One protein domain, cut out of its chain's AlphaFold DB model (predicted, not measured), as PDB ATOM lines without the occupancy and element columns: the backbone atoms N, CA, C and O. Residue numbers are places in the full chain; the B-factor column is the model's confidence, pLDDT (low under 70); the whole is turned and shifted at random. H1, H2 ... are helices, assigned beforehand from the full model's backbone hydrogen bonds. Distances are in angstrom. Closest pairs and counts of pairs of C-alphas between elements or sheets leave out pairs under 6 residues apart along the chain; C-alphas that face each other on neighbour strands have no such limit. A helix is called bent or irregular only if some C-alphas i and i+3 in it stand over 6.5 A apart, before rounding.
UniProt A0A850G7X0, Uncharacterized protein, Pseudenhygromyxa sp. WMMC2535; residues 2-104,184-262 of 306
ATOM      1  N   SER A   2       0.085 -37.074  22.110       79.50
ATOM      2  CA  SER A   2       0.889 -35.834  22.114       79.50
ATOM      3  C   SER A   2       2.412 -36.033  22.184       79.50
ATOM      4  O   SER A   2       3.152 -35.189  21.684       79.50
ATOM      5  N   GLU A   3       2.904 -37.137  22.756       86.62
ATOM      6  CA  GLU A   3       4.352 -37.398  22.837       86.62
ATOM      7  C   GLU A   3       4.959 -37.847  21.505       86.62
ATOM      8  O   GLU A   3       6.043 -37.400  21.141       86.62
ATOM      9  N   VAL A   4       4.218 -38.637  20.719       85.00
ATOM     10  CA  VAL A   4       4.639 -39.043  19.367       85.00
ATOM     11  C   VAL A   4       4.740 -37.820  18.453       85.00
ATOM     12  O   VAL A   4       5.742 -37.652  17.770       85.00
ATOM     13  N   ALA A   5       3.769 -36.903  18.504       82.06
ATOM     14  CA  ALA A   5       3.818 -35.663  17.726       82.06
ATOM     15  C   ALA A   5       5.023 -34.771  18.097       82.06
ATOM     16  O   ALA A   5       5.651 -34.181  17.218       82.06
ATOM     17  N   LYS A   6       5.396 -34.713  19.386       88.31
ATOM     18  CA  LYS A   6       6.586 -33.975  19.846       88.31
ATOM     19  C   LYS A   6       7.901 -34.626  19.409       88.31
ATOM     20  O   LYS A   6       8.851 -33.899  19.147       88.31
ATOM     21  N   ALA A   7       7.956 -35.954  19.305       87.56
ATOM     22  CA  ALA A   7       9.135 -36.678  18.823       87.56
ATOM     23  C   ALA A   7       9.273 -36.649  17.288       87.56
ATOM     24  O   ALA A   7      10.387 -36.657  16.767       87.56
ATOM     25  N   VAL A   8       8.151 -36.578  16.563       86.00
ATOM     26  CA  VAL A   8       8.135 -36.504  15.094       86.00
ATOM     27  C   VAL A   8       8.510 -35.110  14.599       86.00
ATOM     28  O   VAL A   8       9.161 -35.008  13.567       86.00
ATOM     29  N   LYS A   9       8.179 -34.039  15.330       84.56
ATOM     30  CA  LYS A   9       8.456 -32.665  14.888       84.56
ATOM     31  C   LYS A   9       9.946 -32.392  14.587       84.56
ATOM     32  O   LYS A   9      10.214 -31.959  13.481       84.56
ATOM     33  N   PRO A  10      10.931 -32.717  15.448       85.69
ATOM     34  CA  PRO A  10      12.350 -32.507  15.132       85.69
ATOM     35  C   PRO A  10      12.856 -33.382  13.981       85.69
ATOM     36  O   PRO A  10      13.776 -32.995  13.266       85.69
ATOM     37  N   LEU A  11      12.282 -34.581  13.820       74.62
ATOM     38  CA  LEU A  11      12.564 -35.442  12.674       74.62
ATOM     39  C   LEU A  11      12.024 -34.813  11.397       74.62
ATOM     40  O   LEU A  11      12.748 -34.787  10.418       74.62
ATOM     41  N   PHE A  12      10.806 -34.277  11.434       78.12
ATOM     42  CA  PHE A  12      10.162 -33.590  10.323       78.12
ATOM     43  C   PHE A  12      10.832 -32.256  10.002       78.12
ATOM     44  O   PHE A  12      11.013 -31.982   8.833       78.12
ATOM     45  N   ASP A  13      11.287 -31.485  10.989       75.00
ATOM     46  CA  ASP A  13      12.052 -30.249  10.787       75.00
ATOM     47  C   ASP A  13      13.411 -30.566  10.142       75.00
ATOM     48  O   ASP A  13      13.797 -29.927   9.173       75.00
ATOM     49  N   LYS A  14      14.101 -31.632  10.580       72.94
ATOM     50  CA  LYS A  14      15.316 -32.124   9.904       72.94
ATOM     51  C   LYS A  14      15.038 -32.705   8.522       72.94
ATOM     52  O   LYS A  14      15.892 -32.616   7.648       72.94
ATOM     53  N   PHE A  15      13.881 -33.339   8.339       66.00
ATOM     54  CA  PHE A  15      13.444 -33.841   7.042       66.00
ATOM     55  C   PHE A  15      13.160 -32.658   6.123       66.00
ATOM     56  O   PHE A  15      13.681 -32.634   5.025       66.00
ATOM     57  N   ILE A  16      12.440 -31.635   6.583       66.44
ATOM     58  CA  ILE A  16      12.218 -30.385   5.861       66.44
ATOM     59  C   ILE A  16      13.562 -29.752   5.533       66.44
ATOM     60  O   ILE A  16      13.778 -29.530   4.362       66.44
ATOM     61  N   ASP A  17      14.491 -29.588   6.478       67.88
ATOM     62  CA  ASP A  17      15.836 -29.039   6.227       67.88
ATOM     63  C   ASP A  17      16.642 -29.854   5.190       67.88
ATOM     64  O   ASP A  17      17.451 -29.313   4.424       67.88
ATOM     65  N   PHE A  18      16.427 -31.172   5.155       59.06
ATOM     66  CA  PHE A  18      17.020 -32.095   4.185       59.06
ATOM     67  C   PHE A  18      16.363 -31.958   2.798       59.06
ATOM     68  O   PHE A  18      17.056 -31.849   1.785       59.06
ATOM     69  N   PHE A  19      15.033 -31.852   2.759       61.53
ATOM     70  CA  PHE A  19      14.221 -31.601   1.565       61.53
ATOM     71  C   PHE A  19      14.229 -30.138   1.112       61.53
ATOM     72  O   PHE A  19      13.772 -29.857   0.003       61.53
ATOM     73  N   ASP A  20      14.773 -29.231   1.928       65.19
ATOM     74  CA  ASP A  20      14.400 -27.814   1.947       65.19
ATOM     75  C   ASP A  20      14.648 -27.159   0.603       65.19
ATOM     76  O   ASP A  20      13.889 -26.304   0.164       65.19
ATOM     77  N   ILE A  21      15.706 -27.568  -0.103       57.91
ATOM     78  CA  ILE A  21      16.019 -26.932  -1.377       57.91
ATOM     79  C   ILE A  21      16.654 -27.911  -2.385       57.91
ATOM     80  O   ILE A  21      16.235 -27.946  -3.538       57.91
ATOM     81  N   PHE A  22      17.622 -28.756  -2.002       59.50
ATOM     82  CA  PHE A  22      18.333 -29.599  -2.984       59.50
ATOM     83  C   PHE A  22      17.549 -30.846  -3.421       59.50
ATOM     84  O   PHE A  22      17.449 -31.097  -4.622       59.50
ATOM     85  N   ASP A  23      16.942 -31.593  -2.500       71.81
ATOM     86  CA  ASP A  23      16.356 -32.892  -2.855       71.81
ATOM     87  C   ASP A  23      15.021 -32.772  -3.586       71.81
ATOM     88  O   ASP A  23      14.731 -33.580  -4.473       71.81
ATOM     89  N   LEU A  24      14.254 -31.707  -3.323       85.00
ATOM     90  CA  LEU A  24      13.035 -31.430  -4.078       85.00
ATOM     91  C   LEU A  24      13.337 -31.174  -5.562       85.00
ATOM     92  O   LEU A  24      12.605 -31.645  -6.430       85.00
ATOM     93  N   SER A  25      14.441 -30.483  -5.876       88.19
ATOM     94  CA  SER A  25      14.818 -30.204  -7.269       88.19
ATOM     95  C   SER A  25      15.092 -31.473  -8.081       88.19
ATOM     96  O   SER A  25      14.636 -31.611  -9.225       88.19
ATOM     97  N   PHE A  26      15.791 -32.433  -7.474       91.75
ATOM     98  CA  PHE A  26      16.028 -33.736  -8.079       91.75
ATOM     99  C   PHE A  26      14.727 -34.521  -8.163       91.75
ATOM    100  O   PHE A  26      14.417 -35.064  -9.218       91.75
ATOM    101  N   PHE A  27      13.913 -34.510  -7.112       93.00
ATOM    102  CA  PHE A  27      12.634 -35.204  -7.119       93.00
ATOM    103  C   PHE A  27      11.712 -34.739  -8.255       93.00
ATOM    104  O   PHE A  27      11.198 -35.574  -8.992       93.00
ATOM    105  N   VAL A  28      11.559 -33.427  -8.472       94.81
ATOM    106  CA  VAL A  28      10.686 -32.875  -9.529       94.81
ATOM    107  C   VAL A  28      11.128 -33.322 -10.926       94.81
ATOM    108  O   VAL A  28      10.317 -33.823 -11.711       94.81
ATOM    109  N   SER A  29      12.417 -33.179 -11.247       96.12
ATOM    110  CA  SER A  29      12.956 -33.638 -12.540       96.12
ATOM    111  C   SER A  29      12.868 -35.159 -12.691       96.12
ATOM    112  O   SER A  29      12.533 -35.664 -13.762       96.12
ATOM    113  N   GLY A  30      13.087 -35.882 -11.598       96.50
ATOM    114  CA  GLY A  30      12.984 -37.327 -11.502       96.50
ATOM    115  C   GLY A  30      11.590 -37.878 -11.762       96.50
ATOM    116  O   GLY A  30      11.436 -38.742 -12.619       96.50
ATOM    117  N   VAL A  31      10.573 -37.349 -11.080       95.94
ATOM    118  CA  VAL A  31       9.164 -37.708 -11.302       95.94
ATOM    119  C   VAL A  31       8.773 -37.422 -12.747       95.94
ATOM    120  O   VAL A  31       8.173 -38.272 -13.397       95.94
ATOM    121  N   THR A  32       9.171 -36.263 -13.282       96.56
ATOM    122  CA  THR A  32       8.885 -35.888 -14.676       96.56
ATOM    123  C   THR A  32       9.504 -36.881 -15.666       96.56
ATOM    124  O   THR A  32       8.851 -37.275 -16.631       96.56
ATOM    125  N   PHE A  33      10.742 -37.316 -15.417       96.75
ATOM    126  CA  PHE A  33      11.435 -38.314 -16.232       96.75
ATOM    127  C   PHE A  33      10.798 -39.705 -16.116       96.75
ATOM    128  O   PHE A  33      10.533 -40.348 -17.130       96.75
ATOM    129  N   VAL A  34      10.519 -40.170 -14.893       94.50
ATOM    130  CA  VAL A  34       9.881 -41.471 -14.648       94.50
ATOM    131  C   VAL A  34       8.494 -41.516 -15.287       94.50
ATOM    132  O   VAL A  34       8.155 -42.522 -15.903       94.50
ATOM    133  N   ALA A  35       7.731 -40.423 -15.222       92.56
ATOM    134  CA  ALA A  35       6.441 -40.306 -15.893       92.56
ATOM    135  C   ALA A  35       6.570 -40.460 -17.417       92.56
ATOM    136  O   ALA A  35       5.797 -41.210 -18.004       92.56
ATOM    137  N   ALA A  36       7.577 -39.838 -18.045       93.19
ATOM    138  CA  ALA A  36       7.830 -39.999 -19.480       93.19
ATOM    139  C   ALA A  36       8.139 -41.459 -19.847       93.19
ATOM    140  O   ALA A  36       7.590 -42.005 -20.801       93.19
ATOM    141  N   VAL A  37       9.009 -42.113 -19.069       91.00
ATOM    142  CA  VAL A  37       9.413 -43.512 -19.298       91.00
ATOM    143  C   VAL A  37       8.253 -44.483 -19.075       91.00
ATOM    144  O   VAL A  37       8.113 -45.457 -19.820       91.00
ATOM    145  N   ALA A  38       7.429 -44.232 -18.056       87.38
ATOM    146  CA  ALA A  38       6.232 -45.015 -17.778       87.38
ATOM    147  C   ALA A  38       5.196 -44.853 -18.899       87.38
ATOM    148  O   ALA A  38       4.669 -45.855 -19.378       87.38
ATOM    149  N   TRP A  39       4.965 -43.616 -19.358       86.44
ATOM    150  CA  TRP A  39       4.054 -43.304 -20.463       86.44
ATOM    151  C   TRP A  39       4.457 -44.005 -21.760       86.44
ATOM    152  O   TRP A  39       3.636 -44.655 -22.395       86.44
ATOM    153  N   ALA A  40       5.747 -43.972 -22.098       86.62
ATOM    154  CA  ALA A  40       6.284 -44.599 -23.304       86.62
ATOM    155  C   ALA A  40       6.171 -46.138 -23.330       86.62
ATOM    156  O   ALA A  40       6.653 -46.775 -24.268       86.62
ATOM    157  N   GLY A  41       5.636 -46.769 -22.277       80.75
ATOM    158  CA  GLY A  41       5.493 -48.223 -22.183       80.75
ATOM    159  C   GLY A  41       6.827 -48.977 -22.128       80.75
ATOM    160  O   GLY A  41       6.845 -50.205 -22.190       80.75
ATOM    161  N   MET A  42       7.958 -48.275 -21.976       72.25
ATOM    162  CA  MET A  42       9.304 -48.869 -22.010       72.25
ATOM    163  C   MET A  42       9.599 -49.755 -20.794       72.25
ATOM    164  O   MET A  42      10.606 -50.462 -20.758       72.25
ATOM    165  N   THR A  43       8.728 -49.732 -19.786       72.00
ATOM    166  CA  THR A  43       8.884 -50.510 -18.559       72.00
ATOM    167  C   THR A  43       7.578 -51.220 -18.178       72.00
ATOM    168  O   THR A  43       6.928 -50.844 -17.205       72.00
ATOM    169  N   PRO A  44       7.199 -52.309 -18.881       69.56
ATOM    170  CA  PRO A  44       5.995 -53.085 -18.554       69.56
ATOM    171  C   PRO A  44       5.980 -53.539 -17.088       69.56
ATOM    172  O   PRO A  44       4.975 -53.419 -16.396       69.56
ATOM    173  N   ARG A  45       7.153 -53.935 -16.572       67.88
ATOM    174  CA  ARG A  45       7.362 -54.298 -15.162       67.88
ATOM    175  C   ARG A  45       7.214 -53.141 -14.183       67.88
ATOM    176  O   ARG A  45       6.876 -53.386 -13.035       67.88
ATOM    177  N   LEU A  46       7.486 -51.903 -14.598       66.69
ATOM    178  CA  LEU A  46       7.224 -50.730 -13.763       66.69
ATOM    179  C   LEU A  46       5.718 -50.470 -13.708       66.69
ATOM    180  O   LEU A  46       5.201 -50.193 -12.636       66.69
ATOM    181  N   GLY A  47       5.009 -50.658 -14.825       66.44
ATOM    182  CA  GLY A  47       3.548 -50.674 -14.849       66.44
ATOM    183  C   GLY A  47       2.954 -51.743 -13.926       66.44
ATOM    184  O   GLY A  47       1.993 -51.461 -13.220       66.44
ATOM    185  N   GLU A  48       3.547 -52.938 -13.862       70.62
ATOM    186  CA  GLU A  48       3.166 -53.984 -12.894       70.62
ATOM    187  C   GLU A  48       3.476 -53.578 -11.442       70.62
ATOM    188  O   GLU A  48       2.614 -53.697 -10.576       70.62
ATOM    189  N   LEU A  49       4.675 -53.046 -11.172       65.44
ATOM    190  CA  LEU A  49       5.103 -52.586  -9.840       65.44
ATOM    191  C   LEU A  49       4.268 -51.414  -9.309       65.44
ATOM    192  O   LEU A  49       4.077 -51.288  -8.100       65.44
ATOM    193  N   LEU A  50       3.789 -50.558 -10.212       64.88
ATOM    194  CA  LEU A  50       2.939 -49.408  -9.915       64.88
ATOM    195  C   LEU A  50       1.441 -49.751  -9.937       64.88
ATOM    196  O   LEU A  50       0.626 -48.882  -9.645       64.88
ATOM    197  N   GLY A  51       1.062 -50.983 -10.294       61.47
ATOM    198  CA  GLY A  51      -0.343 -51.389 -10.418       61.47
ATOM    199  C   GLY A  51      -1.092 -50.766 -11.609       61.47
ATOM    200  O   GLY A  51      -2.317 -50.839 -11.666       61.47
ATOM    201  N   ILE A  52      -0.372 -50.172 -12.565       61.12
ATOM    202  CA  ILE A  52      -0.909 -49.501 -13.762       61.12
ATOM    203  C   ILE A  52      -1.245 -50.522 -14.867       61.12
ATOM    204  O   ILE A  52      -2.195 -50.336 -15.621       61.12
ATOM    205  N   GLY A  53      -0.493 -51.624 -14.967       54.47
ATOM    206  CA  GLY A  53      -0.574 -52.560 -16.099       54.47
ATOM    207  C   GLY A  53      -1.697 -53.606 -16.051       54.47
ATOM    208  O   GLY A  53      -2.001 -54.208 -17.075       54.47
ATOM    209  N   THR A  54      -2.323 -53.849 -14.896       54.69
ATOM    210  CA  THR A  54      -3.308 -54.939 -14.735       54.69
ATOM    211  C   THR A  54      -4.764 -54.490 -14.841       54.69
ATOM    212  O   THR A  54      -5.656 -55.322 -14.697       54.69
ATOM    213  N   GLY A  55      -5.036 -53.196 -15.047       51.97
ATOM    214  CA  GLY A  55      -6.396 -52.633 -15.081       51.97
ATOM    215  C   GLY A  55      -7.167 -52.712 -13.752       51.97
ATOM    216  O   GLY A  55      -8.161 -52.023 -13.593       51.97
ATOM    217  N   ALA A  56      -6.701 -53.500 -12.779       51.03
ATOM    218  CA  ALA A  56      -7.357 -53.710 -11.490       51.03
ATOM    219  C   ALA A  56      -6.806 -52.820 -10.358       51.03
ATOM    220  O   ALA A  56      -7.470 -52.658  -9.340       51.03
ATOM    221  N   GLY A  57      -5.593 -52.271 -10.499       50.47
ATOM    222  CA  GLY A  57      -4.895 -51.580  -9.407       50.47
ATOM    223  C   GLY A  57      -5.268 -50.106  -9.224       50.47
ATOM    224  O   GLY A  57      -5.377 -49.643  -8.093       50.47
ATOM    225  N   LEU A  58      -5.500 -49.368 -10.315       53.38
ATOM    226  CA  LEU A  58      -5.856 -47.943 -10.238       53.38
ATOM    227  C   LEU A  58      -7.306 -47.723  -9.788       53.38
ATOM    228  O   LEU A  58      -7.553 -46.833  -8.979       53.38
ATOM    229  N   ASP A  59      -8.235 -48.572 -10.234       57.19
ATOM    230  CA  ASP A  59      -9.649 -48.489  -9.839       57.19
ATOM    231  C   ASP A  59      -9.882 -48.922  -8.379       57.19
ATOM    232  O   ASP A  59     -10.852 -48.498  -7.754       57.19
ATOM    233  N   ALA A  60      -8.980 -49.733  -7.813       61.66
ATOM    234  CA  ALA A  60      -9.033 -50.156  -6.413       61.66
ATOM    235  C   ALA A  60      -8.349 -49.174  -5.442       61.66
ATOM    236  O   ALA A  60      -8.516 -49.312  -4.234       61.66
ATOM    237  N   GLY A  61      -7.579 -48.195  -5.934       63.38
ATOM    238  CA  GLY A  61      -6.893 -47.193  -5.103       63.38
ATOM    239  C   GLY A  61      -5.741 -47.717  -4.227       63.38
ATOM    240  O   GLY A  61      -5.073 -46.922  -3.568       63.38
ATOM    241  N   ASP A  62      -5.461 -49.021  -4.240       73.12
ATOM    242  CA  ASP A  62      -4.470 -49.657  -3.371       73.12
ATOM    243  C   ASP A  62      -3.101 -49.768  -4.060       73.12
ATOM    244  O   ASP A  62      -2.695 -50.825  -4.550       73.12
ATOM    245  N   ILE A  63      -2.337 -48.670  -4.071       75.12
ATOM    246  CA  ILE A  63      -0.901 -48.749  -4.378       75.12
ATOM    247  C   ILE A  63      -0.213 -49.403  -3.169       75.12
ATOM    248  O   ILE A  63      -0.292 -48.859  -2.063       75.12
ATOM    249  N   PRO A  64       0.497 -50.537  -3.328       82.19
ATOM    250  CA  PRO A  64       1.192 -51.158  -2.210       82.19
ATOM    251  C   PRO A  64       2.193 -50.154  -1.609       82.19
ATOM    252  O   PRO A  64       2.933 -49.519  -2.367       82.19
ATOM    253  N   PRO A  65       2.298 -50.023  -0.270       83.75
ATOM    254  CA  PRO A  65       3.212 -49.066   0.365       83.75
ATOM    255  C   PRO A  65       4.661 -49.186  -0.127       83.75
ATOM    256  O   PRO A  65       5.370 -48.193  -0.271       83.75
ATOM    257  N   LEU A  66       5.090 -50.410  -0.456       83.44
ATOM    258  CA  LEU A  66       6.398 -50.674  -1.053       83.44
ATOM    259  C   LEU A  66       6.560 -50.030  -2.441       83.44
ATOM    260  O   LEU A  66       7.629 -49.507  -2.739       83.44
ATOM    261  N   GLY A  67       5.514 -50.034  -3.272       82.44
ATOM    262  CA  GLY A  67       5.520 -49.406  -4.596       82.44
ATOM    263  C   GLY A  67       5.714 -47.893  -4.512       82.44
ATOM    264  O   GLY A  67       6.525 -47.339  -5.252       82.44
ATOM    265  N   VAL A  68       5.068 -47.237  -3.541       85.12
ATOM    266  CA  VAL A  68       5.268 -45.802  -3.263       85.12
ATOM    267  C   VAL A  68       6.723 -45.518  -2.888       85.12
ATOM    268  O   VAL A  68       7.340 -44.614  -3.448       85.12
ATOM    269  N   ILE A  69       7.301 -46.316  -1.986       85.88
ATOM    270  CA  ILE A  69       8.702 -46.163  -1.566       85.88
ATOM    271  C   ILE A  69       9.649 -46.336  -2.762       85.88
ATOM    272  O   ILE A  69      10.526 -45.500  -2.980       85.88
ATOM    273  N   VAL A  70       9.457 -47.387  -3.565       87.06
ATOM    274  CA  VAL A  70      10.267 -47.644  -4.767       87.06
ATOM    275  C   VAL A  70      10.150 -46.492  -5.763       87.06
ATOM    276  O   VAL A  70      11.170 -46.055  -6.292       87.06
ATOM    277  N   LEU A  71       8.947 -45.956  -5.984       88.62
ATOM    278  CA  LEU A  71       8.728 -44.826  -6.885       88.62
ATOM    279  C   LEU A  71       9.429 -43.554  -6.395       88.62
ATOM    280  O   LEU A  71      10.018 -42.836  -7.207       88.62
ATOM    281  N   ILE A  72       9.414 -43.288  -5.085       90.88
ATOM    282  CA  ILE A  72      10.118 -42.141  -4.497       90.88
ATOM    283  C   ILE A  72      11.625 -42.255  -4.747       90.88
ATOM    284  O   ILE A  72      12.240 -41.315  -5.253       90.88
ATOM    285  N   PHE A  73      12.217 -43.418  -4.455       90.94
ATOM    286  CA  PHE A  73      13.646 -43.650  -4.684       90.94
ATOM    287  C   PHE A  73      14.015 -43.620  -6.168       90.94
ATOM    288  O   PHE A  73      15.017 -43.002  -6.530       90.94
ATOM    289  N   ALA A  74      13.210 -44.248  -7.028       91.56
ATOM    290  CA  ALA A  74      13.416 -44.235  -8.471       91.56
ATOM    291  C   ALA A  74      13.397 -42.800  -9.005       91.56
ATOM    292  O   ALA A  74      14.333 -42.393  -9.688       91.56
ATOM    293  N   SER A  75      12.399 -42.008  -8.609       94.06
ATOM    294  CA  SER A  75      12.305 -40.595  -8.975       94.06
ATOM    295  C   SER A  75      13.537 -39.829  -8.501       94.06
ATOM    296  O   SER A  75      14.191 -39.168  -9.297       94.06
ATOM    297  N   TYR A  76      13.937 -39.973  -7.240       93.38
ATOM    298  CA  TYR A  76      15.106 -39.274  -6.711       93.38
ATOM    299  C   TYR A  76      16.410 -39.615  -7.462       93.38
ATOM    300  O   TYR A  76      17.141 -38.717  -7.892       93.38
ATOM    301  N   ILE A  77      16.688 -40.904  -7.697       94.44
ATOM    302  CA  ILE A  77      17.889 -41.364  -8.417       94.44
ATOM    303  C   ILE A  77      17.867 -40.907  -9.881       94.44
ATOM    304  O   ILE A  77      18.880 -40.422 -10.401       94.44
ATOM    305  N   SER A  78      16.716 -41.021 -10.547       96.00
ATOM    306  CA  SER A  78      16.526 -40.512 -11.906       96.00
ATOM    307  C   SER A  78      16.732 -39.001 -11.964       96.00
ATOM    308  O   SER A  78      17.383 -38.516 -12.884       96.00
ATOM    309  N   GLY A  79      16.268 -38.266 -10.955       96.25
ATOM    310  CA  GLY A  79      16.465 -36.829 -10.795       96.25
ATOM    311  C   GLY A  79      17.929 -36.419 -10.705       96.25
ATOM    312  O   GLY A  79      18.392 -35.576 -11.476       96.25
ATOM    313  N   MET A  80      18.696 -37.065  -9.819       94.88
ATOM    314  CA  MET A  80      20.145 -36.846  -9.708       94.88
ATOM    315  C   MET A  80      20.868 -37.143 -11.027       94.88
ATOM    316  O   MET A  80      21.769 -36.406 -11.434       94.88
ATOM    317  N   THR A  81      20.450 -38.206 -11.718       96.94
ATOM    318  CA  THR A  81      21.008 -38.589 -13.021       96.94
ATOM    319  C   THR A  81      20.694 -37.535 -14.086       96.94
ATOM    320  O   THR A  81      21.605 -37.081 -14.782       96.94
ATOM    321  N   CYS A  82      19.439 -37.083 -14.173       97.62
ATOM    322  CA  CYS A  82      19.008 -36.019 -15.081       97.62
ATOM    323  C   CYS A  82      19.790 -34.730 -14.833       97.62
ATOM    324  O   CYS A  82      20.302 -34.135 -15.778       97.62
ATOM    325  N   PHE A  83      19.956 -34.328 -13.573       96.00
ATOM    326  CA  PHE A  83      20.784 -33.181 -13.204       96.00
ATOM    327  C   PHE A  83      22.234 -33.331 -13.687       96.00
ATOM    328  O   PHE A  83      22.769 -32.423 -14.328       96.00
ATOM    329  N   ALA A  84      22.879 -34.468 -13.405       96.31
ATOM    330  CA  ALA A  84      24.273 -34.697 -13.780       96.31
ATOM    331  C   ALA A  84      24.470 -34.623 -15.305       96.31
ATOM    332  O   ALA A  84      25.384 -33.945 -15.790       96.31
ATOM    333  N   VAL A  85      23.575 -35.265 -16.063       97.75
ATOM    334  CA  VAL A  85      23.575 -35.239 -17.532       97.75
ATOM    335  C   VAL A  85      23.260 -33.836 -18.058       97.75
ATOM    336  O   VAL A  85      23.940 -33.359 -18.971       97.75
ATOM    337  N   GLY A  86      22.293 -33.133 -17.467       97.25
ATOM    338  CA  GLY A  86      21.918 -31.767 -17.834       97.25
ATOM    339  C   GLY A  86      23.075 -30.791 -17.667       97.25
ATOM    340  O   GLY A  86      23.460 -30.101 -18.614       97.25
ATOM    341  N   ARG A  87      23.736 -30.822 -16.507       95.56
ATOM    342  CA  ARG A  87      24.906 -29.987 -16.212       95.56
ATOM    343  C   ARG A  87      26.075 -30.272 -17.156       95.56
ATOM    344  O   ARG A  87      26.740 -29.341 -17.631       95.56
ATOM    345  N   PHE A  88      26.337 -31.549 -17.444       96.81
ATOM    346  CA  PHE A  88      27.357 -31.943 -18.416       96.81
ATOM    347  C   PHE A  88      27.029 -31.402 -19.810       96.81
ATOM    348  O   PHE A  88      27.883 -30.779 -20.450       96.81
ATOM    349  N   THR A  89      25.777 -31.562 -20.243       96.31
ATOM    350  CA  THR A  89      25.284 -31.104 -21.545       96.31
ATOM    351  C   THR A  89      25.399 -29.591 -21.670       96.31
ATOM    352  O   THR A  89      26.007 -29.109 -22.624       96.31
ATOM    353  N   ARG A  90      24.957 -28.826 -20.665       95.38
ATOM    354  CA  ARG A  90      25.118 -27.364 -20.608       95.38
ATOM    355  C   ARG A  90      26.578 -26.938 -20.742       95.38
ATOM    356  O   ARG A  90      26.899 -26.041 -21.520       95.38
ATOM    357  N   THR A  91      27.479 -27.604 -20.024       92.69
ATOM    358  CA  THR A  91      28.918 -27.303 -20.070       92.69
ATOM    359  C   THR A  91      29.506 -27.579 -21.454       92.69
ATOM    360  O   THR A  91      30.280 -26.772 -21.972       92.69
ATOM    361  N   LYS A  92      29.143 -28.705 -22.077       94.75
ATOM    362  CA  LYS A  92      29.607 -29.072 -23.420       94.75
ATOM    363  C   LYS A  92      29.027 -28.161 -24.497       94.75
ATOM    364  O   LYS A  92      29.789 -27.698 -25.339       94.75
ATOM    365  N   LEU A  93      27.735 -27.842 -24.427       94.12
ATOM    366  CA  LEU A  93      27.069 -26.921 -25.348       94.12
ATOM    367  C   LEU A  93      27.687 -25.525 -25.276       94.12
ATOM    368  O   LEU A  93      28.032 -24.971 -26.312       94.12
ATOM    369  N   ARG A  94      27.928 -24.983 -24.074       90.62
ATOM    370  CA  ARG A  94      28.602 -23.681 -23.923       90.62
ATOM    371  C   ARG A  94      30.009 -23.691 -24.519       90.62
ATOM    372  O   ARG A  94      30.368 -22.742 -25.206       90.62
ATOM    373  N   LYS A  95      30.783 -24.760 -24.298       88.88
ATOM    374  CA  LYS A  95      32.125 -24.909 -24.884       88.88
ATOM    375  C   LYS A  95      32.069 -24.991 -26.408       88.88
ATOM    376  O   LYS A  95      32.743 -24.214 -27.069       88.88
ATOM    377  N   GLY A  96      31.232 -25.871 -26.958       90.62
ATOM    378  CA  GLY A  96      31.081 -26.028 -28.407       90.62
ATOM    379  C   GLY A  96      30.588 -24.748 -29.084       90.62
ATOM    380  O   GLY A  96      31.100 -24.365 -30.130       90.62
ATOM    381  N   TRP A  97      29.653 -24.037 -28.455       90.06
ATOM    382  CA  TRP A  97      29.131 -22.778 -28.977       90.06
ATOM    383  C   TRP A  97      30.145 -21.634 -28.903       90.06
ATOM    384  O   TRP A  97      30.219 -20.822 -29.825       90.06
ATOM    385  N   ALA A  98      30.967 -21.587 -27.850       86.94
ATOM    386  CA  ALA A  98      32.086 -20.650 -27.762       86.94
ATOM    387  C   ALA A  98      33.135 -20.926 -28.850       86.94
ATOM    388  O   ALA A  98      33.556 -19.990 -29.530       86.94
ATOM    389  N   THR A  99      33.480 -22.202 -29.076       87.38
ATOM    390  CA  THR A  99      34.378 -22.618 -30.164       87.38
ATOM    391  C   THR A  99      33.825 -22.217 -31.528       87.38
ATOM    392  O   THR A  99      34.554 -21.644 -32.328       87.38
ATOM    393  N   LEU A 100      32.533 -22.445 -31.783       90.56
ATOM    394  CA  LEU A 100      31.911 -22.103 -33.065       90.56
ATOM    395  C   LEU A 100      31.891 -20.591 -33.327       90.56
ATOM    396  O   LEU A 100      32.043 -20.156 -34.464       90.56
ATOM    397  N   ARG A 101      31.697 -19.779 -32.284       89.62
ATOM    398  CA  ARG A 101      31.642 -18.315 -32.404       89.62
ATOM    399  C   ARG A 101      33.010 -17.634 -32.331       89.62
ATOM    400  O   ARG A 101      33.043 -16.407 -32.295       89.62
ATOM    401  N   ASN A 102      34.114 -18.389 -32.267       82.38
ATOM    402  CA  ASN A 102      35.455 -17.863 -31.976       82.38
ATOM    403  C   ASN A 102      35.467 -16.915 -30.763       82.38
ATOM    404  O   ASN A 102      36.274 -15.989 -30.686       82.38
ATOM    405  N   HIS A 103      34.548 -17.121 -29.815       77.25
ATOM    406  CA  HIS A 103      34.489 -16.295 -28.625       77.25
ATOM    407  C   HIS A 103      35.436 -16.895 -27.589       77.25
ATOM    408  O   HIS A 103      35.252 -18.060 -27.217       77.25
ATOM    409  N   PRO A 104      36.427 -16.130 -27.096       74.50
ATOM    410  CA  PRO A 104      37.271 -16.598 -26.011       74.50
ATOM    411  C   PRO A 104      36.386 -16.985 -24.823       74.50
ATOM    412  O   PRO A 104      35.375 -16.331 -24.539       74.50
ATOM    413  N   LEU A 184      28.287 -14.213   6.922       95.38
ATOM    414  CA  LEU A 184      27.825 -14.284   5.531       95.38
ATOM    415  C   LEU A 184      26.702 -15.314   5.320       95.38
ATOM    416  O   LEU A 184      26.363 -15.634   4.179       95.38
ATOM    417  N   SER A 185      26.104 -15.828   6.401       93.50
ATOM    418  CA  SER A 185      24.998 -16.793   6.341       93.50
ATOM    419  C   SER A 185      23.828 -16.340   5.439       93.50
ATOM    420  O   SER A 185      23.404 -17.139   4.597       93.50
ATOM    421  N   PRO A 186      23.349 -15.075   5.483       94.38
ATOM    422  CA  PRO A 186      22.263 -14.630   4.600       94.38
ATOM    423  C   PRO A 186      22.606 -14.745   3.106       94.38
ATOM    424  O   PRO A 186      21.823 -15.290   2.324       94.38
ATOM    425  N   SER A 187      23.804 -14.309   2.709       95.50
ATOM    426  CA  SER A 187      24.278 -14.420   1.324       95.50
ATOM    427  C   SER A 187      24.482 -15.876   0.907       95.50
ATOM    428  O   SER A 187      24.180 -16.247  -0.228       95.50
ATOM    429  N   PHE A 188      24.934 -16.739   1.824       94.69
ATOM    430  CA  PHE A 188      25.054 -18.175   1.567       94.69
ATOM    431  C   PHE A 188      23.702 -18.820   1.234       94.69
ATOM    432  O   PHE A 188      23.627 -19.611   0.291       94.69
ATOM    433  N   VAL A 189      22.625 -18.454   1.937       91.50
ATOM    434  CA  VAL A 189      21.264 -18.940   1.642       91.50
ATOM    435  C   VAL A 189      20.812 -18.507   0.243       91.50
ATOM    436  O   VAL A 189      20.319 -19.334  -0.529       91.50
ATOM    437  N   LEU A 190      21.032 -17.241  -0.127       94.19
ATOM    438  CA  LEU A 190      20.695 -16.733  -1.460       94.19
ATOM    439  C   LEU A 190      21.476 -17.465  -2.566       94.19
ATOM    440  O   LEU A 190      20.898 -17.956  -3.538       94.19
ATOM    441  N   LEU A 191      22.789 -17.609  -2.390       95.62
ATOM    442  CA  LEU A 191      23.665 -18.303  -3.335       95.62
ATOM    443  C   LEU A 191      23.317 -19.788  -3.478       95.62
ATOM    444  O   LEU A 191      23.384 -20.343  -4.584       95.62
ATOM    445  N   ARG A 192      22.909 -20.432  -2.378       92.88
ATOM    446  CA  ARG A 192      22.383 -21.803  -2.372       92.88
ATOM    447  C   ARG A 192      21.111 -21.898  -3.210       92.88
ATOM    448  O   ARG A 192      21.001 -22.811  -4.027       92.88
ATOM    449  N   ARG A 193      20.193 -20.935  -3.087       92.62
ATOM    450  CA  ARG A 193      18.961 -20.882  -3.889       92.62
ATOM    451  C   ARG A 193      19.248 -20.765  -5.387       92.62
ATOM    452  O   ARG A 193      18.611 -21.467  -6.175       92.62
ATOM    453  N   TYR A 194      20.227 -19.954  -5.796       95.25
ATOM    454  CA  TYR A 194      20.648 -19.892  -7.202       95.25
ATOM    455  C   TYR A 194      21.239 -21.214  -7.693       95.25
ATOM    456  O   TYR A 194      20.898 -21.663  -8.788       95.25
ATOM    457  N   TRP A 195      22.066 -21.875  -6.872       94.25
ATOM    458  CA  TRP A 195      22.605 -23.193  -7.216       94.25
ATOM    459  C   TRP A 195      21.493 -24.202  -7.477       94.25
ATOM    460  O   TRP A 195      21.522 -24.906  -8.484       94.25
ATOM    461  N   VAL A 196      20.513 -24.266  -6.569       92.62
ATOM    462  CA  VAL A 196      19.399 -25.215  -6.674       92.62
ATOM    463  C   VAL A 196      18.575 -24.906  -7.901       92.62
ATOM    464  O   VAL A 196      18.251 -25.813  -8.658       92.62
ATOM    465  N   SER A 197      18.244 -23.636  -8.119       94.50
ATOM    466  CA  SER A 197      17.434 -23.235  -9.268       94.50
ATOM    467  C   SER A 197      18.112 -23.672 -10.568       94.50
ATOM    468  O   SER A 197      17.481 -24.304 -11.412       94.50
ATOM    469  N   ALA A 198      19.429 -23.462 -10.684       95.44
ATOM    470  CA  ALA A 198      20.205 -23.961 -11.815       95.44
ATOM    471  C   ALA A 198      20.191 -25.500 -11.918       95.44
ATOM    472  O   ALA A 198      20.023 -26.028 -13.014       95.44
ATOM    473  N   ALA A 199      20.338 -26.220 -10.801       93.75
ATOM    474  CA  ALA A 199      20.318 -27.685 -10.772       93.75
ATOM    475  C   ALA A 199      18.951 -28.273 -11.167       93.75
ATOM    476  O   ALA A 199      18.887 -29.227 -11.943       93.75
ATOM    477  N   THR A 200      17.863 -27.662 -10.692       95.06
ATOM    478  CA  THR A 200      16.479 -28.026 -11.034       95.06
ATOM    479  C   THR A 200      16.264 -27.910 -12.535       95.06
ATOM    480  O   THR A 200      15.752 -28.828 -13.168       95.06
ATOM    481  N   LEU A 201      16.689 -26.786 -13.114       97.06
ATOM    482  CA  LEU A 201      16.529 -26.502 -14.535       97.06
ATOM    483  C   LEU A 201      17.418 -27.393 -15.411       97.06
ATOM    484  O   LEU A 201      16.965 -27.832 -16.465       97.06
ATOM    485  N   ASP A 202      18.635 -27.726 -14.964       97.31
ATOM    486  CA  ASP A 202      19.485 -28.726 -15.630       97.31
ATOM    487  C   ASP A 202      18.788 -30.103 -15.674       97.31
ATOM    488  O   ASP A 202      18.791 -30.763 -16.714       97.31
ATOM    489  N   GLY A 203      18.169 -30.531 -14.568       97.19
ATOM    490  CA  GLY A 203      17.421 -31.791 -14.505       97.19
ATOM    491  C   GLY A 203      16.148 -31.773 -15.356       97.19
ATOM    492  O   GLY A 203      15.905 -32.702 -16.128       97.19
ATOM    493  N   LEU A 204      15.362 -30.698 -15.263       97.75
ATOM    494  CA  LEU A 204      14.145 -30.501 -16.056       97.75
ATOM    495  C   LEU A 204      14.430 -30.443 -17.554       97.75
ATOM    496  O   LEU A 204      13.634 -30.960 -18.329       97.75
ATOM    497  N   PHE A 205      15.560 -29.873 -17.971       98.12
ATOM    498  CA  PHE A 205      15.980 -29.887 -19.369       98.12
ATOM    499  C   PHE A 205      16.078 -31.319 -19.912       98.12
ATOM    500  O   PHE A 205      15.512 -31.611 -20.964       98.12
ATOM    501  N   ILE A 206      16.735 -32.231 -19.187       98.19
ATOM    502  CA  ILE A 206      16.859 -33.633 -19.615       98.19
ATOM    503  C   ILE A 206      15.511 -34.351 -19.580       98.19
ATOM    504  O   ILE A 206      15.166 -35.022 -20.550       98.19
ATOM    505  N   ALA A 207      14.725 -34.167 -18.516       97.94
ATOM    506  CA  ALA A 207      13.394 -34.764 -18.419       97.94
ATOM    507  C   ALA A 207      12.464 -34.287 -19.552       97.94
ATOM    508  O   ALA A 207      11.751 -35.090 -20.153       97.94
ATOM    509  N   ALA A 208      12.512 -32.999 -19.900       98.19
ATOM    510  CA  ALA A 208      11.760 -32.433 -21.012       98.19
ATOM    511  C   ALA A 208      12.231 -32.993 -22.361       98.19
ATOM    512  O   ALA A 208      11.396 -33.332 -23.192       98.19
ATOM    513  N   LEU A 209      13.540 -33.172 -22.580       98.12
ATOM    514  CA  LEU A 209      14.039 -33.844 -23.787       98.12
ATOM    515  C   LEU A 209      13.548 -35.293 -23.890       98.12
ATOM    516  O   LEU A 209      13.242 -35.748 -24.991       98.12
ATOM    517  N   THR A 210      13.432 -36.011 -22.771       97.06
ATOM    518  CA  THR A 210      12.815 -37.345 -22.766       97.06
ATOM    519  C   THR A 210      11.362 -37.273 -23.229       97.06
ATOM    520  O   THR A 210      10.988 -38.022 -24.125       97.06
ATOM    521  N   TRP A 211      10.569 -36.324 -22.724       97.56
ATOM    522  CA  TRP A 211       9.201 -36.099 -23.207       97.56
ATOM    523  C   TRP A 211       9.128 -35.727 -24.690       97.56
ATOM    524  O   TRP A 211       8.267 -36.246 -25.393       97.56
ATOM    525  N   VAL A 212      10.040 -34.889 -25.195       97.75
ATOM    526  CA  VAL A 212      10.122 -34.565 -26.634       97.75
ATOM    527  C   VAL A 212      10.287 -35.836 -27.469       97.75
ATOM    528  O   VAL A 212       9.639 -35.971 -28.503       97.75
ATOM    529  N   LEU A 213      11.129 -36.774 -27.020       96.50
ATOM    530  CA  LEU A 213      11.322 -38.052 -27.708       96.50
ATOM    531  C   LEU A 213      10.062 -38.921 -27.655       96.50
ATOM    532  O   LEU A 213       9.668 -39.452 -28.688       96.50
ATOM    533  N   VAL A 214       9.426 -39.038 -26.487       94.44
ATOM    534  CA  VAL A 214       8.191 -39.824 -26.310       94.44
ATOM    535  C   VAL A 214       7.071 -39.294 -27.208       94.44
ATOM    536  O   VAL A 214       6.555 -40.030 -28.042       94.44
ATOM    537  N   LEU A 215       6.777 -37.995 -27.126       93.81
ATOM    538  CA  LEU A 215       5.745 -37.341 -27.937       93.81
ATOM    539  C   LEU A 215       6.069 -37.400 -29.437       93.81
ATOM    540  O   LEU A 215       5.183 -37.581 -30.267       93.81
ATOM    541  N   GLY A 216       7.349 -37.279 -29.797       94.94
ATOM    542  CA  GLY A 216       7.799 -37.395 -31.182       94.94
ATOM    543  C   GLY A 216       7.574 -38.789 -31.771       94.94
ATOM    544  O   GLY A 216       7.179 -38.895 -32.931       94.94
ATOM    545  N   VAL A 217       7.781 -39.848 -30.982       94.69
ATOM    546  CA  VAL A 217       7.498 -41.236 -31.392       94.69
ATOM    547  C   VAL A 217       5.995 -41.470 -31.561       94.69
ATOM    548  O   VAL A 217       5.596 -42.184 -32.478       94.69
ATOM    549  N   GLU A 218       5.163 -40.835 -30.735       92.88
ATOM    550  CA  GLU A 218       3.697 -40.907 -30.832       92.88
ATOM    551  C   GLU A 218       3.116 -40.079 -31.994       92.88
ATOM    552  O   GLU A 218       1.942 -40.215 -32.325       92.88
ATOM    553  N   GLY A 219       3.932 -39.251 -32.657       94.06
ATOM    554  CA  GLY A 219       3.494 -38.378 -33.751       94.06
ATOM    555  C   GLY A 219       2.890 -37.046 -33.289       94.06
ATOM    556  O   GLY A 219       2.465 -36.240 -34.121       94.06
ATOM    557  N   GLU A 220       2.917 -36.766 -31.985       94.62
ATOM    558  CA  GLU A 220       2.407 -35.547 -31.349       94.62
ATOM    559  C   GLU A 220       3.413 -34.388 -31.482       94.62
ATOM    560  O   GLU A 220       4.026 -33.908 -30.522       94.62
ATOM    561  N   TRP A 221       3.613 -33.926 -32.718       95.81
ATOM    562  CA  TRP A 221       4.669 -32.967 -33.065       95.81
ATOM    563  C   TRP A 221       4.495 -31.584 -32.420       95.81
ATOM    564  O   TRP A 221       5.490 -30.941 -32.083       95.81
ATOM    565  N   LEU A 222       3.255 -31.111 -32.230       97.06
ATOM    566  CA  LEU A 222       3.000 -29.797 -31.633       97.06
ATOM    567  C   LEU A 222       3.331 -29.791 -30.124       97.06
ATOM    568  O   LEU A 222       4.136 -28.947 -29.716       97.06
ATOM    569  N   PRO A 223       2.822 -30.732 -29.296       96.88
ATOM    570  CA  PRO A 223       3.276 -30.893 -27.912       96.88
ATOM    571  C   PRO A 223       4.789 -31.105 -27.785       96.88
ATOM    572  O   PRO A 223       5.423 -30.501 -26.914       96.88
ATOM    573  N   ALA A 224       5.392 -31.905 -28.673       96.81
ATOM    574  CA  ALA A 224       6.838 -32.119 -28.686       96.81
ATOM    575  C   ALA A 224       7.605 -30.807 -28.931       96.81
ATOM    576  O   ALA A 224       8.564 -30.507 -28.219       96.81
ATOM    577  N   LEU A 225       7.160 -29.982 -29.885       97.75
ATOM    578  CA  LEU A 225       7.779 -28.689 -30.177       97.75
ATOM    579  C   LEU A 225       7.678 -27.723 -28.988       97.75
ATOM    580  O   LEU A 225       8.674 -27.100 -28.622       97.75
ATOM    581  N   VAL A 226       6.503 -27.616 -28.359       98.00
ATOM    582  CA  VAL A 226       6.308 -26.772 -27.165       98.00
ATOM    583  C   VAL A 226       7.217 -27.233 -26.023       98.00
ATOM    584  O   VAL A 226       7.893 -26.415 -25.396       98.00
ATOM    585  N   THR A 227       7.302 -28.545 -25.802       97.81
ATOM    586  CA  THR A 227       8.171 -29.140 -24.777       97.81
ATOM    587  C   THR A 227       9.648 -28.854 -25.060       97.81
ATOM    588  O   THR A 227      10.395 -28.506 -24.146       97.81
ATOM    589  N   LEU A 228      10.072 -28.911 -26.327       98.12
ATOM    590  CA  LEU A 228      11.437 -28.581 -26.738       98.12
ATOM    591  C   LEU A 228      11.773 -27.106 -26.483       98.12
ATOM    592  O   LEU A 228      12.864 -26.798 -25.999       98.12
ATOM    593  N   VAL A 229      10.844 -26.189 -26.767       98.19
ATOM    594  CA  VAL A 229      11.014 -24.762 -26.446       98.19
ATOM    595  C   VAL A 229      11.166 -24.570 -24.935       98.19
ATOM    596  O   VAL A 229      12.085 -23.871 -24.501       98.19
ATOM    597  N   GLY A 230      10.334 -25.241 -24.133       98.00
ATOM    598  CA  GLY A 230      10.452 -25.249 -22.673       98.00
ATOM    599  C   GLY A 230      11.802 -25.786 -22.187       98.00
ATOM    600  O   GLY A 230      12.430 -25.180 -21.317       98.00
ATOM    601  N   ALA A 231      12.305 -26.862 -22.800       98.00
ATOM    602  CA  ALA A 231      13.623 -27.419 -22.501       98.00
ATOM    603  C   ALA A 231      14.744 -26.400 -22.791       98.00
ATOM    604  O   ALA A 231      15.599 -26.144 -21.941       98.00
ATOM    605  N   CYS A 232      14.718 -25.760 -23.962       97.38
ATOM    606  CA  CYS A 232      15.675 -24.711 -24.323       97.38
ATOM    607  C   CYS A 232      15.628 -23.522 -23.352       97.38
ATOM    608  O   CYS A 232      16.680 -23.006 -22.965       97.38
ATOM    609  N   PHE A 233      14.430 -23.113 -22.929       98.00
ATOM    610  CA  PHE A 233      14.255 -22.064 -21.927       98.00
ATOM    611  C   PHE A 233      14.862 -22.466 -20.578       98.00
ATOM    612  O   PHE A 233      15.617 -21.688 -19.999       98.00
ATOM    613  N   ALA A 234      14.621 -23.696 -20.111       97.62
ATOM    614  CA  ALA A 234      15.214 -24.202 -18.875       97.62
ATOM    615  C   ALA A 234      16.749 -24.184 -18.930       97.62
ATOM    616  O   ALA A 234      17.401 -23.706 -18.001       97.62
ATOM    617  N   LEU A 235      17.338 -24.617 -20.048       96.75
ATOM    618  CA  LEU A 235      18.788 -24.598 -20.247       96.75
ATOM    619  C   LEU A 235      19.365 -23.170 -20.239       96.75
ATOM    620  O   LEU A 235      20.425 -22.928 -19.648       96.75
ATOM    621  N   TYR A 236      18.681 -22.229 -20.895       96.69
ATOM    622  CA  TYR A 236      19.054 -20.814 -20.906       96.69
ATOM    623  C   TYR A 236      19.022 -20.224 -19.493       96.69
ATOM    624  O   TYR A 236      20.008 -19.644 -19.029       96.69
ATOM    625  N   GLU A 237      17.917 -20.439 -18.787       97.75
ATOM    626  CA  GLU A 237      17.677 -19.901 -17.455       97.75
ATOM    627  C   GLU A 237      18.635 -20.503 -16.414       97.75
ATOM    628  O   GLU A 237      19.180 -19.784 -15.575       97.75
ATOM    629  N   ALA A 238      18.974 -21.791 -16.531       96.81
ATOM    630  CA  ALA A 238      20.023 -22.414 -15.725       96.81
ATOM    631  C   ALA A 238      21.370 -21.694 -15.900       96.81
ATOM    632  O   ALA A 238      22.116 -21.483 -14.939       96.81
ATOM    633  N   GLY A 239      21.705 -21.314 -17.138       95.75
ATOM    634  CA  GLY A 239      22.889 -20.510 -17.455       95.75
ATOM    635  C   GLY A 239      22.858 -19.117 -16.822       95.75
ATOM    636  O   GLY A 239      23.898 -18.644 -16.362       95.75
ATOM    637  N   ARG A 240      21.680 -18.488 -16.755       96.38
ATOM    638  CA  ARG A 240      21.480 -17.189 -16.100       96.38
ATOM    639  C   ARG A 240      21.725 -17.271 -14.591       96.38
ATOM    640  O   ARG A 240      22.506 -16.477 -14.072       96.38
ATOM    641  N   TYR A 241      21.166 -18.274 -13.912       97.00
ATOM    642  CA  TYR A 241      21.408 -18.492 -12.478       97.00
ATOM    643  C   TYR A 241      22.876 -18.793 -12.145       97.00
ATOM    644  O   TYR A 241      23.375 -18.310 -11.133       97.00
ATOM    645  N   ASP A 242      23.592 -19.541 -12.995       95.31
ATOM    646  CA  ASP A 242      25.039 -19.778 -12.828       95.31
ATOM    647  C   ASP A 242      25.854 -18.475 -12.903       95.31
ATOM    648  O   ASP A 242      26.829 -18.316 -12.170       95.31
ATOM    649  N   ARG A 243      25.438 -17.517 -13.743       95.50
ATOM    650  CA  ARG A 243      26.055 -16.186 -13.793       95.50
ATOM    651  C   ARG A 243      25.759 -15.382 -12.524       95.50
ATOM    652  O   ARG A 243      26.711 -14.958 -11.877       95.50
ATOM    653  N   TYR A 244      24.488 -15.242 -12.138       96.75
ATOM    654  CA  TYR A 244      24.110 -14.492 -10.930       96.75
ATOM    655  C   TYR A 244      24.762 -15.054  -9.668       96.75
ATOM    656  O   TYR A 244      25.209 -14.306  -8.808       96.75
ATOM    657  N   GLN A 245      24.898 -16.377  -9.584       97.00
ATOM    658  CA  GLN A 245      25.624 -17.027  -8.502       97.00
ATOM    659  C   GLN A 245      27.089 -16.577  -8.412       97.00
ATOM    660  O   GLN A 245      27.598 -16.395  -7.311       97.00
ATOM    661  N   ARG A 246      27.792 -16.431  -9.538       97.19
ATOM    662  CA  ARG A 246      29.202 -16.005  -9.541       97.19
ATOM    663  C   ARG A 246      29.349 -14.530  -9.203       97.19
ATOM    664  O   ARG A 246      30.219 -14.200  -8.407       97.19
ATOM    665  N   GLU A 247      28.496 -13.688  -9.780       96.94
ATOM    666  CA  GLU A 247      28.441 -12.247  -9.501       96.94
ATOM    667  C   GLU A 247      28.223 -11.998  -8.002       96.94
ATOM    668  O   GLU A 247      29.049 -11.362  -7.346       96.94
ATOM    669  N   GLU A 248      27.188 -12.616  -7.432       97.56
ATOM    670  CA  GLU A 248      26.841 -12.463  -6.019       97.56
ATOM    671  C   GLU A 248      27.906 -13.060  -5.084       97.56
ATOM    672  O   GLU A 248      28.200 -12.500  -4.026       97.56
ATOM    673  N   LEU A 249      28.538 -14.174  -5.476       97.94
ATOM    674  CA  LEU A 249      29.621 -14.786  -4.703       97.94
ATOM    675  C   LEU A 249      30.839 -13.862  -4.633       97.94
ATOM    676  O   LEU A 249      31.444 -13.734  -3.568       97.94
ATOM    677  N   VAL A 250      31.203 -13.229  -5.751       97.69
ATOM    678  CA  VAL A 250      32.314 -12.272  -5.798       97.69
ATOM    679  C   VAL A 250      32.004 -11.062  -4.932       97.69
ATOM    680  O   VAL A 250      32.790 -10.765  -4.032       97.69
ATOM    681  N   ALA A 251      30.844 -10.434  -5.123       96.94
ATOM    682  CA  ALA A 251      30.431  -9.273  -4.340       96.94
ATOM    683  C   ALA A 251      30.412  -9.567  -2.828       96.94
ATOM    684  O   ALA A 251      31.015  -8.834  -2.045       96.94
ATOM    685  N   THR A 252      29.806 -10.689  -2.428       96.69
ATOM    686  CA  THR A 252      29.713 -11.110  -1.019       96.69
ATOM    687  C   THR A 252      31.093 -11.325  -0.396       96.69
ATOM    688  O   THR A 252      31.356 -10.884   0.727       96.69
ATOM    689  N   VAL A 253      31.995 -12.016  -1.105       95.94
ATOM    690  CA  VAL A 253      33.344 -12.265  -0.589       95.94
ATOM    691  C   VAL A 253      34.088 -10.945  -0.432       95.94
ATOM    692  O   VAL A 253      34.635 -10.718   0.641       95.94
ATOM    693  N   LEU A 254      34.071 -10.055  -1.425       95.25
ATOM    694  CA  LEU A 254      34.793  -8.777  -1.358       95.25
ATOM    695  C   LEU A 254      34.283  -7.865  -0.239       95.25
ATOM    696  O   LEU A 254      35.087  -7.398   0.569       95.25
ATOM    697  N   GLN A 255      32.963  -7.728  -0.098       94.75
ATOM    698  CA  GLN A 255      32.352  -6.948   0.982       94.75
ATOM    699  C   GLN A 255      32.848  -7.398   2.363       94.75
ATOM    700  O   GLN A 255      33.104  -6.585   3.252       94.75
ATOM    701  N   SER A 256      33.032  -8.707   2.550       92.75
ATOM    702  CA  SER A 256      33.512  -9.245   3.821       92.75
ATOM    703  C   SER A 256      34.957  -8.845   4.148       92.75
ATOM    704  O   SER A 256      35.325  -8.820   5.320       92.75
ATOM    705  N   TYR A 257      35.786  -8.525   3.151       89.69
ATOM    706  CA  TYR A 257      37.147  -8.022   3.366       89.69
ATOM    707  C   TYR A 257      37.178  -6.504   3.570       89.69
ATOM    708  O   TYR A 257      37.953  -6.041   4.408       89.69
ATOM    709  N   ASP A 258      36.293  -5.749   2.918       88.31
ATOM    710  CA  ASP A 258      36.162  -4.300   3.137       88.31
ATOM    711  C   ASP A 258      35.755  -3.977   4.576       88.31
ATOM    712  O   ASP A 258      36.351  -3.114   5.223       88.31
ATOM    713  N   LEU A 259      34.793  -4.729   5.122       73.25
ATOM    714  CA  LEU A 259      34.367  -4.579   6.516       73.25
ATOM    715  C   LEU A 259      35.514  -4.853   7.497       73.25
ATOM    716  O   LEU A 259      35.679  -4.136   8.483       73.25
ATOM    717  N   HIS A 260      36.345  -5.860   7.212       72.25
ATOM    718  CA  HIS A 260      37.513  -6.152   8.037       72.25
ATOM    719  C   HIS A 260      38.575  -5.053   7.956       72.25
ATOM    720  O   HIS A 260      39.159  -4.713   8.987       72.25
ATOM    721  N   ALA A 261      38.803  -4.478   6.774       77.56
ATOM    722  CA  ALA A 261      39.730  -3.364   6.598       77.56
ATOM    723  C   ALA A 261      39.259  -2.119   7.366       77.56
ATOM    724  O   ALA A 261      40.050  -1.526   8.093       77.56
ATOM    725  N   ALA A 262      37.966  -1.788   7.291       73.56
ATOM    726  CA  ALA A 262      37.375  -0.666   8.020       73.56
ATOM    727  C   ALA A 262      37.363  -0.867   9.547       73.56
ATOM    728  O   ALA A 262      37.474   0.096  10.300       73.56
TER     729      ALA A 262
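This is residues 2 to 104 and 184 to 262 of the 306 residues of an uncharacterized protein of Pseudenhygromyxa sp. WMMC2535 (UniProt A0A850G7X0). Three helical rods, H1b, H4 and H5, lie side by side in a flat layer with H4 in the middle, and the long helix H3 crosses one face of it. The arm H1a, residues 2 to 18, turns off from H1b and sticks out. The printed part has 182 residues with five named helices, H1 to H5 in chain order, and no named strand; the class is all helix. It is loose, with a radius of gyration of the C-alphas of 21.0 A, and flat, spanning 72 by 60 by 21 A.

H1, residues 2 to 39, was assigned as one helix by its hydrogen bonds but is bent: C-alphas 18 and 21 are 7.7 A apart. Arm H1a, residues 2 to 18, begins at C-alpha 2 (0.889, -35.834, 22.114) and spans 24.4 A; H1b, residues 21 to 39, spans 27.8 A. H2 is residues 44 to 49, 8.8 A. H3, residues 65 to 100, spans 51.7 A, H4, residues 184 to 218, 51.1 A, and H5, residues 221 to 262, 61.7 A, ending at C-alpha 262 (37.375, -0.666, 8.020).

H4 is the hub. It touches H1b, the same way at a shallow tilt of 4 degrees, with Phe 33 and Ala 207 the closest C-alphas at 4.6 A. H4 and H5 form a helical hairpin, a shallow tilt of 13 degrees, closest at Ala 198 and Ala 238, C-alphas 4.2 A apart. H3 touches H4 with residues 79 to 90 alone, about perpendicular at 85 degrees; the closest C-alphas, Phe 83 and Gly 203, are 3.9 A apart. H3 touches H1b with residues 72 to 83 alone, about perpendicular at 81 degrees, closest at the C-alphas of Gly 30 and Gly 79, 3.6 A. H2 is close to but not clearly touching H1b, the closest C-alphas, Ala 38 and Gly 47, being 6.9 A apart. H1a is about perpendicular to H1b, at 83 degrees, and apart from H4. Every O i to N i+4 pair is within hydrogen-bond range in H2 and H3, against 11 of 13 in H1a, 13 of 15 in H1b, 30 of 31 in H4 and 36 of 38 in H5.

The two C-alphas farthest apart, Ala 56 and Ala 262, are 72.1 A apart. Residues 105 to 183 are not printed, and C-alphas 104 and 184 are 33.0 A apart across the cut. The link from H2 to H3 is long. Residues 15 to 22, 44 to 47 and 49 to 61 have pLDDT under 70.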